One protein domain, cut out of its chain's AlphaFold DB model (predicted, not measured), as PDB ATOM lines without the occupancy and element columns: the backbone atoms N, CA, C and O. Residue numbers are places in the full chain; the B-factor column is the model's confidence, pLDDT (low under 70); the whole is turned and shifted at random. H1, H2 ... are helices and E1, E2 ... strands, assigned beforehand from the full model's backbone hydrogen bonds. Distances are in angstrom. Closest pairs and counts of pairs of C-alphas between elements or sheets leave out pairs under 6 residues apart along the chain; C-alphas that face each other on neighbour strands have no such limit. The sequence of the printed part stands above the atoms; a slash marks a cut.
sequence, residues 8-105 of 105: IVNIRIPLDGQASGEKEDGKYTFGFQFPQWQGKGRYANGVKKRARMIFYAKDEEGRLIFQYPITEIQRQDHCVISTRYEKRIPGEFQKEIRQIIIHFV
ATOM      1  N   ILE A   8     147.540 291.088 227.869       88.81
ATOM      2  CA  ILE A   8     147.724 290.977 229.321       88.81
ATOM      3  C   ILE A   8     148.131 292.352 229.836       88.81
ATOM      4  O   ILE A   8     149.123 292.910 229.370       88.81
ATOM      5  N   VAL A   9     147.382 292.873 230.803       88.56
ATOM      6  CA  VAL A   9     147.714 294.128 231.483       88.56
ATOM      7  C   VAL A   9     148.499 293.809 232.747       88.56
ATOM      8  O   VAL A   9     148.071 292.981 233.548       88.56
ATOM      9  N   ASN A  10     149.641 294.475 232.923       87.94
ATOM     10  CA  ASN A  10     150.473 294.352 234.115       87.94
ATOM     11  C   ASN A  10     150.470 295.673 234.888       87.94
ATOM     12  O   ASN A  10     150.987 296.703 234.434       87.94
ATOM     13  N   ILE A  11     149.907 295.629 236.087       84.69
ATOM     14  CA  ILE A  11     149.798 296.771 236.988       84.69
ATOM     15  C   ILE A  11     150.782 296.539 238.120       84.69
ATOM     16  O   ILE A  11     150.787 295.471 238.723       84.69
ATOM     17  N   ARG A  12     151.630 297.527 238.397       80.69
ATOM     18  CA  ARG A  12     152.505 297.521 239.568       80.69
ATOM     19  C   ARG A  12     151.981 298.555 240.541       80.69
ATOM     20  O   ARG A  12     151.806 299.709 240.165       80.69
ATOM     21  N   ILE A  13     151.717 298.110 241.754       73.75
ATOM     22  CA  ILE A  13     151.156 298.899 242.832       73.75
ATOM     23  C   ILE A  13     152.226 299.014 243.910       73.75
ATOM     24  O   ILE A  13     152.509 297.998 244.544       73.75
ATOM     25  N   PRO A  14     152.801 300.204 244.143       72.50
ATOM     26  CA  PRO A  14     153.633 300.417 245.314       72.50
ATOM     27  C   PRO A  14     152.764 300.318 246.573       72.50
ATOM     28  O   PRO A  14     151.788 301.055 246.723       72.50
ATOM     29  N   LEU A  15     153.100 299.403 247.481       68.81
ATOM     30  CA  LEU A  15     152.418 299.279 248.777       68.81
ATOM     31  C   LEU A  15     152.995 300.204 249.860       68.81
ATOM     32  O   LEU A  15     152.487 300.222 250.988       68.81
ATOM     33  N   ASP A  16     154.028 300.980 249.530       66.50
ATOM     34  CA  ASP A  16     154.677 301.922 250.439       66.50
ATOM     35  C   ASP A  16     153.772 303.122 250.737       66.50
ATOM     36  O   ASP A  16     153.773 304.149 250.064       66.50
ATOM     37  N   GLY A  17     152.971 302.972 251.794       62.34
ATOM     38  CA  GLY A  17     152.181 304.053 252.380       62.34
ATOM     39  C   GLY A  17     150.919 304.441 251.609       62.34
ATOM     40  O   GLY A  17     150.295 305.432 251.975       62.34
ATOM     41  N   GLN A  18     150.516 303.676 250.590       71.00
ATOM     42  CA  GLN A  18     149.350 303.993 249.761       71.00
ATOM     43  C   GLN A  18     148.187 303.025 250.020       71.00
ATOM     44  O   GLN A  18     148.329 301.805 249.936       71.00
ATOM     45  N   ALA A  19     147.016 303.584 250.339       74.19
ATOM     46  CA  ALA A  19     145.763 302.841 250.509       74.19
ATOM     47  C   ALA A  19     145.006 302.640 249.183       74.19
ATOM     48  O   ALA A  19     144.068 301.847 249.117       74.19
ATOM     49  N   SER A  20     145.391 303.368 248.139       83.44
ATOM     50  CA  SER A  20     144.783 303.338 246.812       83.44
ATOM     51  C   SER A  20     145.759 303.878 245.776       83.44
ATOM     52  O   SER A  20     146.685 304.607 246.122       83.44
ATOM     53  N   GLY A  21     145.504 303.577 244.511       84.06
ATOM     54  CA  GLY A  21     146.258 304.126 243.394       84.06
ATOM     55  C   GLY A  21     145.581 303.800 242.073       84.06
ATOM     56  O   GLY A  21     144.770 302.875 241.994       84.06
ATOM     57  N   GLU A  22     145.920 304.576 241.053       88.31
ATOM     58  CA  GLU A  22     145.411 304.433 239.693       88.31
ATOM     59  C   GLU A  22     146.578 304.405 238.702       88.31
ATOM     60  O   GLU A  22     147.640 304.980 238.945       88.31
ATOM     61  N   LYS A  23     146.384 303.695 237.594       87.12
ATOM     62  CA  LYS A  23     147.325 303.601 236.487       87.12
ATOM     63  C   LYS A  23     146.558 303.596 235.174       87.12
ATOM     64  O   LYS A  23     145.743 302.708 234.932       87.12
ATOM     65  N   GLU A  24     146.884 304.549 234.319       88.62
ATOM     66  CA  GLU A  24     146.402 304.597 232.943       88.62
ATOM     67  C   GLU A  24     147.158 303.588 232.073       88.62
ATOM     68  O   GLU A  24     148.379 303.431 232.178       88.62
ATOM     69  N   ASP A  25     146.424 302.876 231.223       85.75
ATOM     70  CA  ASP A  25     146.983 301.954 230.246       85.75
ATOM     71  C   ASP A  25     146.041 301.852 229.028       85.75
ATOM     72  O   ASP A  25     145.018 301.155 229.027       85.75
ATOM     73  N   GLY A  26     146.400 302.584 227.970       86.31
ATOM     74  CA  GLY A  26     145.561 302.759 226.787       86.31
ATOM     75  C   GLY A  26     144.338 303.620 227.102       86.31
ATOM     76  O   GLY A  26     144.462 304.669 227.722       86.31
ATOM     77  N   LYS A  27     143.153 303.160 226.694       89.31
ATOM     78  CA  LYS A  27     141.869 303.849 226.918       89.31
ATOM     79  C   LYS A  27     141.242 303.583 228.293       89.31
ATOM     80  O   LYS A  27     140.075 303.891 228.515       89.31
ATOM     81  N   TYR A  28     141.977 302.917 229.182       90.81
ATOM     82  CA  TYR A  28     141.465 302.475 230.468       90.81
ATOM     83  C   TYR A  28     142.341 302.967 231.607       90.81
ATOM     84  O   TYR A  28     143.569 302.915 231.534       90.81
ATOM     85  N   THR A  29     141.691 303.351 232.700       92.19
ATOM     86  CA  THR A  29     142.360 303.624 233.972       92.19
ATOM     87  C   THR A  29     142.073 302.490 234.933       92.19
ATOM     88  O   THR A  29     140.919 302.213 235.256       92.19
ATOM     89  N   PHE A  30     143.118 301.824 235.405       90.88
ATOM     90  CA  PHE A  30     143.017 300.741 236.371       90.88
ATOM     91  C   PHE A  30     143.363 301.237 237.754       90.88
ATOM     92  O   PHE A  30     144.437 301.796 237.957       90.88
ATOM     93  N   GLY A  31     142.494 300.981 238.718       89.12
ATOM     94  CA  GLY A  31     142.717 301.412 240.081       89.12
ATOM     95  C   GLY A  31     142.458 300.331 241.104       89.12
ATOM     96  O   GLY A  31     141.855 299.286 240.843       89.12
ATOM     97  N   PHE A  32     142.951 300.598 242.301       87.06
ATOM     98  CA  PHE A  32     142.742 299.751 243.454       87.06
ATOM     99  C   PHE A  32     142.525 300.590 244.709       87.06
ATOM    100  O   PHE A  32     142.974 301.732 244.806       87.06
ATOM    101  N   GLN A  33     141.857 299.996 245.690       86.06
ATOM    102  CA  GLN A  33     141.644 300.591 247.000       86.06
ATOM    103  C   GLN A  33     141.592 299.510 248.079       86.06
ATOM    104  O   GLN A  33     140.935 298.485 247.916       86.06
ATOM    105  N   PHE A  34     142.235 299.762 249.213       81.69
ATOM    106  CA  PHE A  34     142.156 298.962 250.428       81.69
ATOM    107  C   PHE A  34     141.177 299.628 251.407       81.69
ATOM    108  O   PHE A  34     141.588 300.480 252.193       81.69
ATOM    109  N   PRO A  35     139.879 299.266 251.404       76.25
ATOM    110  CA  PRO A  35     138.865 299.949 252.218       76.25
ATOM    111  C   PRO A  35     139.094 299.826 253.731       76.25
ATOM    112  O   PRO A  35     138.564 300.619 254.498       76.25
ATOM    113  N   GLN A  36     139.862 298.828 254.174       73.12
ATOM    114  CA  GLN A  36     140.170 298.575 255.587       73.12
ATOM    115  C   GLN A  36     141.619 298.934 255.945       73.12
ATOM    116  O   GLN A  36     142.180 298.396 256.897       73.12
ATOM    117  N   TRP A  37     142.255 299.805 255.162       69.44
ATOM    118  CA  TRP A  37     143.627 300.226 255.418       69.44
ATOM    119  C   TRP A  37     143.704 301.083 256.687       69.44
ATOM    120  O   TRP A  37     143.118 302.159 256.759       69.44
ATOM    121  N   GLN A  38     144.426 300.598 257.697       64.19
ATOM    122  CA  GLN A  38     144.690 301.317 258.943       64.19
ATOM    123  C   GLN A  38     146.211 301.421 259.149       64.19
ATOM    124  O   GLN A  38     146.815 300.528 259.730       64.19
ATOM    125  N   GLY A  39     146.845 302.495 258.666       62.22
ATOM    126  CA  GLY A  39     148.270 302.772 258.919       62.22
ATOM    127  C   GLY A  39     149.253 302.184 257.893       62.22
ATOM    128  O   GLY A  39     148.863 301.757 256.813       62.22
ATOM    129  N   LYS A  40     150.566 302.215 258.179       58.88
ATOM    130  CA  LYS A  40     151.609 302.036 257.145       58.88
ATOM    131  C   LYS A  40     151.797 300.584 256.661       58.88
ATOM    132  O   LYS A  40     152.359 299.763 257.375       58.88
ATOM    133  N   GLY A  41     151.463 300.355 255.385       57.50
ATOM    134  CA  GLY A  41     152.054 299.335 254.494       57.50
ATOM    135  C   GLY A  41     151.574 297.882 254.653       57.50
ATOM    136  O   GLY A  41     151.048 297.502 255.692       57.50
ATOM    137  N   ARG A  42     151.715 297.079 253.577       58.84
ATOM    138  CA  ARG A  42     151.384 295.627 253.445       58.84
ATOM    139  C   ARG A  42     150.264 295.122 254.366       58.84
ATOM    140  O   ARG A  42     150.364 294.103 255.047       58.84
ATOM    141  N   TYR A  43     149.157 295.859 254.271       60.62
ATOM    142  CA  TYR A  43     147.833 295.569 254.821       60.62
ATOM    143  C   TYR A  43     147.659 295.806 256.337       60.62
ATOM    144  O   TYR A  43     146.755 295.228 256.937       60.62
ATOM    145  N   ALA A  44     148.517 296.673 256.890       53.34
ATOM    146  CA  ALA A  44     148.769 297.251 258.227       53.34
ATOM    147  C   ALA A  44     147.889 297.005 259.478       53.34
ATOM    148  O   ALA A  44     148.344 297.358 260.556       53.34
ATOM    149  N   ASN A  45     146.722 296.359 259.410       53.00
ATOM    150  CA  ASN A  45     146.028 295.771 260.573       53.00
ATOM    151  C   ASN A  45     145.372 294.416 260.237       53.00
ATOM    152  O   ASN A  45     144.407 293.978 260.865       53.00
ATOM    153  N   GLY A  46     145.900 293.710 259.234       51.53
ATOM    154  CA  GLY A  46     145.516 292.346 258.900       51.53
ATOM    155  C   GLY A  46     145.975 291.366 259.977       51.53
ATOM    156  O   GLY A  46     146.955 290.653 259.765       51.53
ATOM    157  N   VAL A  47     145.238 291.285 261.095       49.66
ATOM    158  CA  VAL A  47     145.492 290.355 262.219       49.66
ATOM    159  C   VAL A  47     145.769 288.927 261.717       49.66
ATOM    160  O   VAL A  47     146.509 288.188 262.361       49.66
ATOM    161  N   LYS A  48     145.260 288.531 260.536       51.84
ATOM    162  CA  LYS A  48     145.636 287.287 259.846       51.84
ATOM    163  C   LYS A  48     145.521 287.405 258.320       51.84
ATOM    164  O   LYS A  48     144.433 287.200 257.808       51.84
ATOM    165  N   LYS A  49     146.618 287.670 257.590       53.53
ATOM    166  CA  LYS A  49     146.862 287.330 256.153       53.53
ATOM    167  C   LYS A  49     145.749 287.587 255.100       53.53
ATOM    168  O   LYS A  49     145.855 287.078 253.989       53.53
ATOM    169  N   ARG A  50     144.687 288.329 255.416       59.94
ATOM    170  CA  ARG A  50     143.506 288.533 254.569       59.94
ATOM    171  C   ARG A  50     143.233 290.022 254.464       59.94
ATOM    172  O   ARG A  50     142.532 290.591 255.295       59.94
ATOM    173  N   ALA A  51     143.830 290.645 253.459       70.00
ATOM    174  CA  ALA A  51     143.499 292.005 253.078       70.00
ATOM    175  C   ALA A  51     142.354 291.982 252.067       70.00
ATOM    176  O   ALA A  51     142.369 291.175 251.134       70.00
ATOM    177  N   ARG A  52     141.384 292.880 252.254       78.88
ATOM    178  CA  ARG A  52     140.352 293.156 251.255       78.88
ATOM    179  C   ARG A  52     140.815 294.312 250.384       78.88
ATOM    180  O   ARG A  52     141.214 295.349 250.910       78.88
ATOM    181  N   MET A  53     140.721 294.134 249.077       83.19
ATOM    182  CA  MET A  53     140.986 295.164 248.084       83.19
ATOM    183  C   MET A  53     139.811 295.248 247.130       83.19
ATOM    184  O   MET A  53     139.178 294.252 246.800       83.19
ATOM    185  N   ILE A  54     139.530 296.447 246.665       88.06
ATOM    186  CA  ILE A  54     138.623 296.697 245.566       88.06
ATOM    187  C   ILE A  54     139.496 297.038 244.371       88.06
ATOM    188  O   ILE A  54     140.257 297.996 244.435       88.06
ATOM    189  N   PHE A  55     139.400 296.249 243.309       88.75
ATOM    190  CA  PHE A  55     139.947 296.600 242.007       88.75
ATOM    191  C   PHE A  55     138.857 297.249 241.158       88.75
ATOM    192  O   PHE A  55     137.695 296.855 241.255       88.75
ATOM    193  N   TYR A  56     139.212 298.211 240.321       91.31
ATOM    194  CA  TYR A  56     138.284 298.800 239.367       91.31
ATOM    195  C   TYR A  56     138.975 299.214 238.073       91.31
ATOM    196  O   TYR A  56     140.183 299.443 238.037       91.31
ATOM    197  N   ALA A  57     138.180 299.329 237.015       91.50
ATOM    198  CA  ALA A  57     138.594 299.937 235.762       91.50
ATOM    199  C   ALA A  57     137.623 301.053 235.378       91.50
ATOM    200  O   ALA A  57     136.408 300.909 235.549       91.50
ATOM    201  N   LYS A  58     138.168 302.138 234.838       93.44
ATOM    202  CA  LYS A  58     137.432 303.254 234.250       93.44
ATOM    203  C   LYS A  58     137.739 303.358 232.760       93.44
ATOM    204  O   LYS A  58     138.809 302.920 232.333       93.44
ATOM    205  N   ASP A  59     136.808 303.903 231.991       91.50
ATOM    206  CA  ASP A  59     137.030 304.261 230.588       91.50
ATOM    207  C   ASP A  59     137.795 305.588 230.459       91.50
ATOM    208  O   ASP A  59     138.223 306.180 231.454       91.50
ATOM    209  N   GLU A  60     137.987 306.034 229.220       90.94
ATOM    210  CA  GLU A  60     138.658 307.288 228.865       90.94
ATOM    211  C   GLU A  60     137.928 308.540 229.375       90.94
ATOM    212  O   GLU A  60     138.553 309.574 229.589       90.94
ATOM    213  N   GLU A  61     136.621 308.440 229.634       91.62
ATOM    214  CA  GLU A  61     135.823 309.509 230.239       91.62
ATOM    215  C   GLU A  61     135.842 309.454 231.780       91.62
ATOM    216  O   GLU A  61     135.182 310.251 232.450       91.62
ATOM    217  N   GLY A  62     136.573 308.500 232.366       88.56
ATOM    218  CA  GLY A  62     136.658 308.296 233.810       88.56
ATOM    219  C   GLY A  62     135.447 307.581 234.419       88.56
ATOM    220  O   GLY A  62     135.348 307.490 235.649       88.56
ATOM    221  N   ARG A  63     134.529 307.046 233.604       91.25
ATOM    222  CA  ARG A  63     133.354 306.312 234.090       91.25
ATOM    223  C   ARG A  63     133.752 304.909 234.513       91.25
ATOM    224  O   ARG A  63     134.501 304.218 233.829       91.25
ATOM    225  N   LEU A  64     133.216 304.466 235.645       90.75
ATOM    226  CA  LEU A  64     133.469 303.134 236.181       90.75
ATOM    227  C   LEU A  64     132.882 302.059 235.251       90.75
ATOM    228  O   LEU A  64     131.666 301.938 235.128       90.75
ATOM    229  N   ILE A  65     133.752 301.249 234.647       89.38
ATOM    230  CA  ILE A  65     133.370 300.138 233.765       89.38
ATOM    231  C   ILE A  65     133.011 298.914 234.600       89.38
ATOM    232  O   ILE A  65     131.980 298.278 234.394       89.38
ATOM    233  N   PHE A  66     133.896 298.554 235.528       87.94
ATOM    234  CA  PHE A  66     133.655 297.458 236.451       87.94
ATOM    235  C   PHE A  66     134.448 297.633 237.736       87.94
ATOM    236  O   PHE A  66     135.483 298.298 237.788       87.94
ATOM    237  N   GLN A  67     133.954 296.958 238.765       89.62
ATOM    238  CA  GLN A  67     134.579 296.865 240.067       89.62
ATOM    239  C   GLN A  67     134.585 295.402 240.509       89.62
ATOM    240  O   GLN A  67     133.581 294.693 240.399       89.62
ATOM    241  N   TYR A  68     135.722 294.952 241.025       85.62
ATOM    242  CA  TYR A  68     135.946 293.585 241.455       85.62
ATOM    243  C   TYR A  68     136.474 293.548 242.900       85.62
ATOM    244  O   TYR A  68     137.588 294.011 243.160       85.62
ATOM    245  N   PRO A  69     135.692 293.029 243.865       84.25
ATOM    246  CA  PRO A  69     136.148 292.877 245.239       84.25
ATOM    247  C   PRO A  69     137.057 291.648 245.365       84.25
ATOM    248  O   PRO A  69     136.625 290.514 245.176       84.25
ATOM    249  N   ILE A  70     138.308 291.871 245.750       80.94
ATOM    250  CA  ILE A  70     139.282 290.831 246.076       80.94
ATOM    251  C   ILE A  70     139.278 290.668 247.593       80.94
ATOM    252  O   ILE A  70     139.702 291.547 248.345       80.94
ATOM    253  N   THR A  71     138.737 289.546 248.051       72.06
ATOM    254  CA  THR A  71     138.455 289.300 249.472       72.06
ATOM    255  C   THR A  71     139.627 288.686 250.233       72.06
ATOM    256  O   THR A  71     139.629 288.723 251.466       72.06
ATOM    257  N   GLU A  72     140.621 288.147 249.524       69.19
ATOM    258  CA  GLU A  72     141.778 287.484 250.118       69.19
ATOM    259  C   GLU A  72     143.028 287.655 249.238       69.19
ATOM    260  O   GLU A  72     143.261 286.897 248.301       69.19
ATOM    261  N   ILE A  73     143.854 288.658 249.555       69.62
ATOM    262  CA  ILE A  73     145.204 288.785 248.989       69.62
ATOM    263  C   ILE A  73     146.168 288.020 249.897       69.62
ATOM    264  O   ILE A  73     146.583 288.519 250.944       69.62
ATOM    265  N   GLN A  74     146.471 286.770 249.533       56.72
ATOM    266  CA  GLN A  74     147.493 285.981 250.226       56.72
ATOM    267  C   GLN A  74     148.902 286.408 249.780       56.72
ATOM    268  O   GLN A  74     149.071 286.965 248.703       56.72
ATOM    269  N   ARG A  75     149.901 286.102 250.625       54.84
ATOM    270  CA  ARG A  75     151.356 286.417 250.626       54.84
ATOM    271  C   ARG A  75     152.159 286.442 249.305       54.84
ATOM    272  O   ARG A  75     153.367 286.622 249.369       54.84
ATOM    273  N   GLN A  76     151.567 286.200 248.143       59.03
ATOM    274  CA  GLN A  76     152.283 286.141 246.870       59.03
ATOM    275  C   GLN A  76     152.517 287.515 246.231       59.03
ATOM    276  O   GLN A  76     153.064 287.566 245.132       59.03
ATOM    277  N   ASP A  77     152.096 288.603 246.889       72.12
ATOM    278  CA  ASP A  77     152.283 289.980 246.423       72.12
ATOM    279  C   ASP A  77     151.818 290.182 244.966       72.12
ATOM    280  O   ASP A  77     152.297 291.053 244.244       72.12
ATOM    281  N   HIS A  78     150.839 289.391 244.519       77.50
ATOM    282  CA  HIS A  78     150.171 289.599 243.246       77.50
ATOM    283  C   HIS A  78     148.737 289.053 243.244       77.50
ATOM    284  O   HIS A  78     148.375 288.189 244.042       77.50
ATOM    285  N   CYS A  79     147.911 289.568 242.337       80.50
ATOM    286  CA  CYS A  79     146.555 289.106 242.075       80.50
ATOM    287  C   CYS A  79     146.338 288.988 240.565       80.50
ATOM    288  O   CYS A  79     146.796 289.831 239.797       80.50
ATOM    289  N   VAL A  80     145.631 287.943 240.141       85.06
ATOM    290  CA  VAL A  80     145.285 287.724 238.737       85.06
ATOM    291  C   VAL A  80     143.773 287.773 238.585       85.06
ATOM    292  O   VAL A  80     143.055 287.013 239.230       85.06
ATOM    293  N   ILE A  81     143.299 288.638 237.691       85.06
ATOM    294  CA  ILE A  81     141.892 288.740 237.310       85.06
ATOM    295  C   ILE A  81     141.772 288.266 235.865       85.06
ATOM    296  O   ILE A  81     142.304 288.887 234.943       85.06
ATOM    297  N   SER A  82     141.072 287.150 235.671       85.88
ATOM    298  CA  SER A  82     140.677 286.684 234.342       85.88
ATOM    299  C   SER A  82     139.386 287.378 233.943       85.88
ATOM    300  O   SER A  82     138.373 287.260 234.629       85.88
ATOM    301  N   THR A  83     139.409 288.101 232.829       84.00
ATOM    302  CA  THR A  83     138.248 288.878 232.372       84.00
ATOM    303  C   THR A  83     137.259 288.022 231.583       84.00
ATOM    304  O   THR A  83     136.084 288.355 231.474       84.00
ATOM    305  N   ARG A  84     137.730 286.881 231.071       76.00
ATOM    306  CA  ARG A  84     137.070 286.036 230.067       76.00
ATOM    307  C   ARG A  84     135.728 285.440 230.494       76.00
ATOM    308  O   ARG A  84     134.925 285.072 229.644       76.00
ATOM    309  N   TYR A  85     135.521 285.272 231.794       72.44
ATOM    310  CA  TYR A  85     134.337 284.603 232.343       72.44
ATOM    311  C   TYR A  85     133.570 285.485 233.325       72.44
ATOM    312  O   TYR A  85     132.565 285.052 233.893       72.44
ATOM    313  N   GLU A  86     134.025 286.722 233.526       76.44
ATOM    314  CA  GLU A  86     133.422 287.615 234.499       76.44
ATOM    315  C   GLU A  86     132.260 288.363 233.849       76.44
ATOM    316  O   GLU A  86     132.448 289.319 233.098       76.44
ATOM    317  N   LYS A  87     131.030 287.931 234.148       78.69
ATOM    318  CA  LYS A  87     129.795 288.495 233.566       78.69
ATOM    319  C   LYS A  87     129.642 289.999 233.811       78.69
ATOM    320  O   LYS A  87     128.887 290.654 233.104       78.69
ATOM    321  N   ARG A  88     130.328 290.526 234.826       78.75
ATOM    322  CA  ARG A  88     130.312 291.944 235.210       78.75
ATOM    323  C   ARG A  88     131.197 292.821 234.323       78.75
ATOM    324  O   ARG A  88     131.095 294.037 234.404       78.75
ATOM    325  N   ILE A  89     132.076 292.224 233.519       82.12
ATOM    326  CA  ILE A  89     133.000 292.951 232.649       82.12
ATOM    327  C   ILE A  89     132.377 293.068 231.253       82.12
ATOM    328  O   ILE A  89     131.991 292.042 230.691       82.12
ATOM    329  N   PRO A  90     132.301 294.267 230.653       84.62
ATOM    330  CA  PRO A  90     131.759 294.436 229.307       84.62
ATOM    331  C   PRO A  90     132.504 293.614 228.256       84.62
ATOM    332  O   PRO A  90     133.730 293.508 228.282       84.62
ATOM    333  N   GLY A  91     131.772 293.061 227.287       83.25
ATOM    334  CA  GLY A  91     132.339 292.157 226.280       83.25
ATOM    335  C   GLY A  91     133.459 292.778 225.438       83.25
ATOM    336  O   GLY A  91     134.393 292.078 225.060       83.25
ATOM    337  N   GLU A  92     133.414 294.086 225.178       84.38
ATOM    338  CA  GLU A  92     134.500 294.803 224.495       84.38
ATOM    339  C   GLU A  92     135.790 294.802 225.316       84.38
ATOM    340  O   GLU A  92     136.857 294.485 224.793       84.38
ATOM    341  N   PHE A  93     135.674 295.051 226.622       85.81
ATOM    342  CA  PHE A  93     136.796 294.981 227.548       85.81
ATOM    343  C   PHE A  93     137.372 293.557 227.606       85.81
ATOM    344  O   PHE A  93     138.588 293.387 227.566       85.81
ATOM    345  N   GLN A  94     136.523 292.521 227.626       85.88
ATOM    346  CA  GLN A  94     136.976 291.120 227.633       85.88
ATOM    347  C   GLN A  94     137.714 290.713 226.347       85.88
ATOM    348  O   GLN A  94     138.616 289.877 226.394       85.88
ATOM    349  N   LYS A  95     137.326 291.280 225.196       86.38
ATOM    350  CA  LYS A  95     137.996 291.043 223.906       86.38
ATOM    351  C   LYS A  95     139.362 291.719 223.843       86.38
ATOM    352  O   LYS A  95     140.286 291.168 223.252       86.38
ATOM    353  N   GLU A  96     139.486 292.908 224.425       87.25
ATOM    354  CA  GLU A  96     140.732 293.672 224.395       87.25
ATOM    355  C   GLU A  96     141.728 293.203 225.454       87.25
ATOM    356  O   GLU A  96     142.917 293.067 225.169       87.25
ATOM    357  N   ILE A  97     141.259 292.938 226.671       88.06
ATOM    358  CA  ILE A  97     142.087 292.569 227.816       88.06
ATOM    359  C   ILE A  97     141.607 291.219 228.307       88.06
ATOM    360  O   ILE A  97     140.514 291.111 228.851       88.06
ATOM    361  N   ARG A  98     142.447 290.191 228.157       87.88
ATOM    362  CA  ARG A  98     142.113 288.822 228.589       87.88
ATOM    363  C   ARG A  98     142.411 288.569 230.065       87.88
ATOM    364  O   ARG A  98     141.833 287.677 230.684       87.88
ATOM    365  N   GLN A  99     143.383 289.300 230.604       88.69
ATOM    366  CA  GLN A  99     143.895 289.082 231.945       88.69
ATOM    367  C   GLN A  99     144.544 290.355 232.471       88.69
ATOM    368  O   GLN A  99     145.261 291.046 231.744       88.69
ATOM    369  N   ILE A 100     144.323 290.613 233.753       88.19
ATOM    370  CA  ILE A 100     144.963 291.688 234.498       88.19
ATOM    371  C   ILE A 100     145.785 291.033 235.597       88.19
ATOM    372  O   ILE A 100     145.261 290.256 236.394       88.19
ATOM    373  N   ILE A 101     147.080 291.321 235.608       87.81
ATOM    374  CA  ILE A 101     148.009 290.874 236.637       87.81
ATOM    375  C   ILE A 101     148.407 292.102 237.438       87.81
ATOM    376  O   ILE A 101     148.961 293.069 236.916       87.81
ATOM    377  N   ILE A 102     148.084 292.061 238.717       84.50
ATOM    378  CA  ILE A 102     148.353 293.112 239.677       84.50
ATOM    379  C   ILE A 102     149.528 292.640 240.516       84.50
ATOM    380  O   ILE A 102     149.390 291.657 241.229       84.50
ATOM    381  N   HIS A 103     150.662 293.319 240.438       82.31
ATOM    382  CA  HIS A 103     151.823 293.098 241.289       82.31
ATOM    383  C   HIS A 103     151.861 294.168 242.368       82.31
ATOM    384  O   HIS A 103     151.860 295.358 242.067       82.31
ATOM    385  N   PHE A 104     151.932 293.735 243.612       75.94
ATOM    386  CA  PHE A 104     152.164 294.587 244.756       75.94
ATOM    387  C   PHE A 104     153.677 294.651 244.999       75.94
ATOM    388  O   PHE A 104     154.296 293.629 245.285       75.94
ATOM    389  N   VAL A 105     154.284 295.822 244.812       75.31
ATOM    390  CA  VAL A 105     155.724 296.051 245.010       75.31
ATOM    391  C   VAL A 105     155.959 296.803 246.311       75.31
ATOM    392  O   VAL A 105     155.257 297.812 246.545       75.31
TER     393      VAL A 105
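AT A GLANCE: This is residues 8 to 105 of the 105 residues of an uncharacterized protein of Marinococcus halophilus (UniProt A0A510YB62). Two sheets face each other as a small sandwich, the four strands E2 E3 E4 E5 in one and E1 E7 E6 in the other, their strands crossed at 43 degrees. E1 comes near E2 along one side and the end of E5 near E6 along the other, which gives the outline of a flattened barrel, while the short helix H1 sits at one end and the long loop of residues 34 to 50 at the other. The printed part has 98 residues with seven named strands and one named helix, in the order E1 E2 E3 E4 E5 E6 H1 E7, mostly strand by class. The first sheet is antiparallel, the second mixed. The whole is compact, with a radius of gyration of the C-alphas of 13.4 A, and elongated, spanning 39 by 25 by 19 A.

HOW THE PARTS SIT: E1, residues 8 to 13, is the parallel neighbour of E7, residues 97 to 104, at 21 degrees, with N 11 and O 101 2.9 A apart. The closest C-alphas of E1 and E2, residues 20 to 25, are those of Ile 13 and Gly 21, 7.2 A apart. E2 forms a hairpin with E3, residues 28 to 33, where N 23 and O 30 are 2.7 A apart. E3 and E4, residues 51 to 58, form a hairpin with N 31 and O 56 at 2.9 A. E4 and E5, residues 64 to 73, form another, with N 70 and O 53 at 2.7 A. E2 to E5 are a meander, each strand the antiparallel neighbour of the one before, in a twisted sheet. E6, residues 78 to 82, is antiparallel to E7, with N 79 and O 102 2.8 A apart. The closest C-alphas of E5 and E6 are those of Ile 73 and Cys 79, 7.1 A apart. H1, residues 91 to 96, is only just not on either sheet, with 4 pairs of C-alphas within 10 A of each; every O i to N i+4 pair in it is within hydrogen-bond range.

IN THESE COORDINATES: E1 begins at C-alpha 8 (147.724, 290.977, 229.321) and is 16.0 A long. E2 measures 16.8 A, E3 16.6 A, E4 22.8 A, E5 22.5 A, E6 13.3 A and H1 8.7 A. H1 begins at C-alpha 91 (132.339, 292.157, 226.280). E7, 19.8 A, ends at C-alpha 104 (152.164, 294.587, 244.756).

THE WHOLE: The two C-alphas farthest apart are those of Val 47 and Glu 92, 39.5 A. The printed part has no cut; the link from E3 to E4, 17 residues, is long. The mean pLDDT of the printed part is 78.6; residues 15 to 17, 37 to 50 and 72 to 76 are under 70.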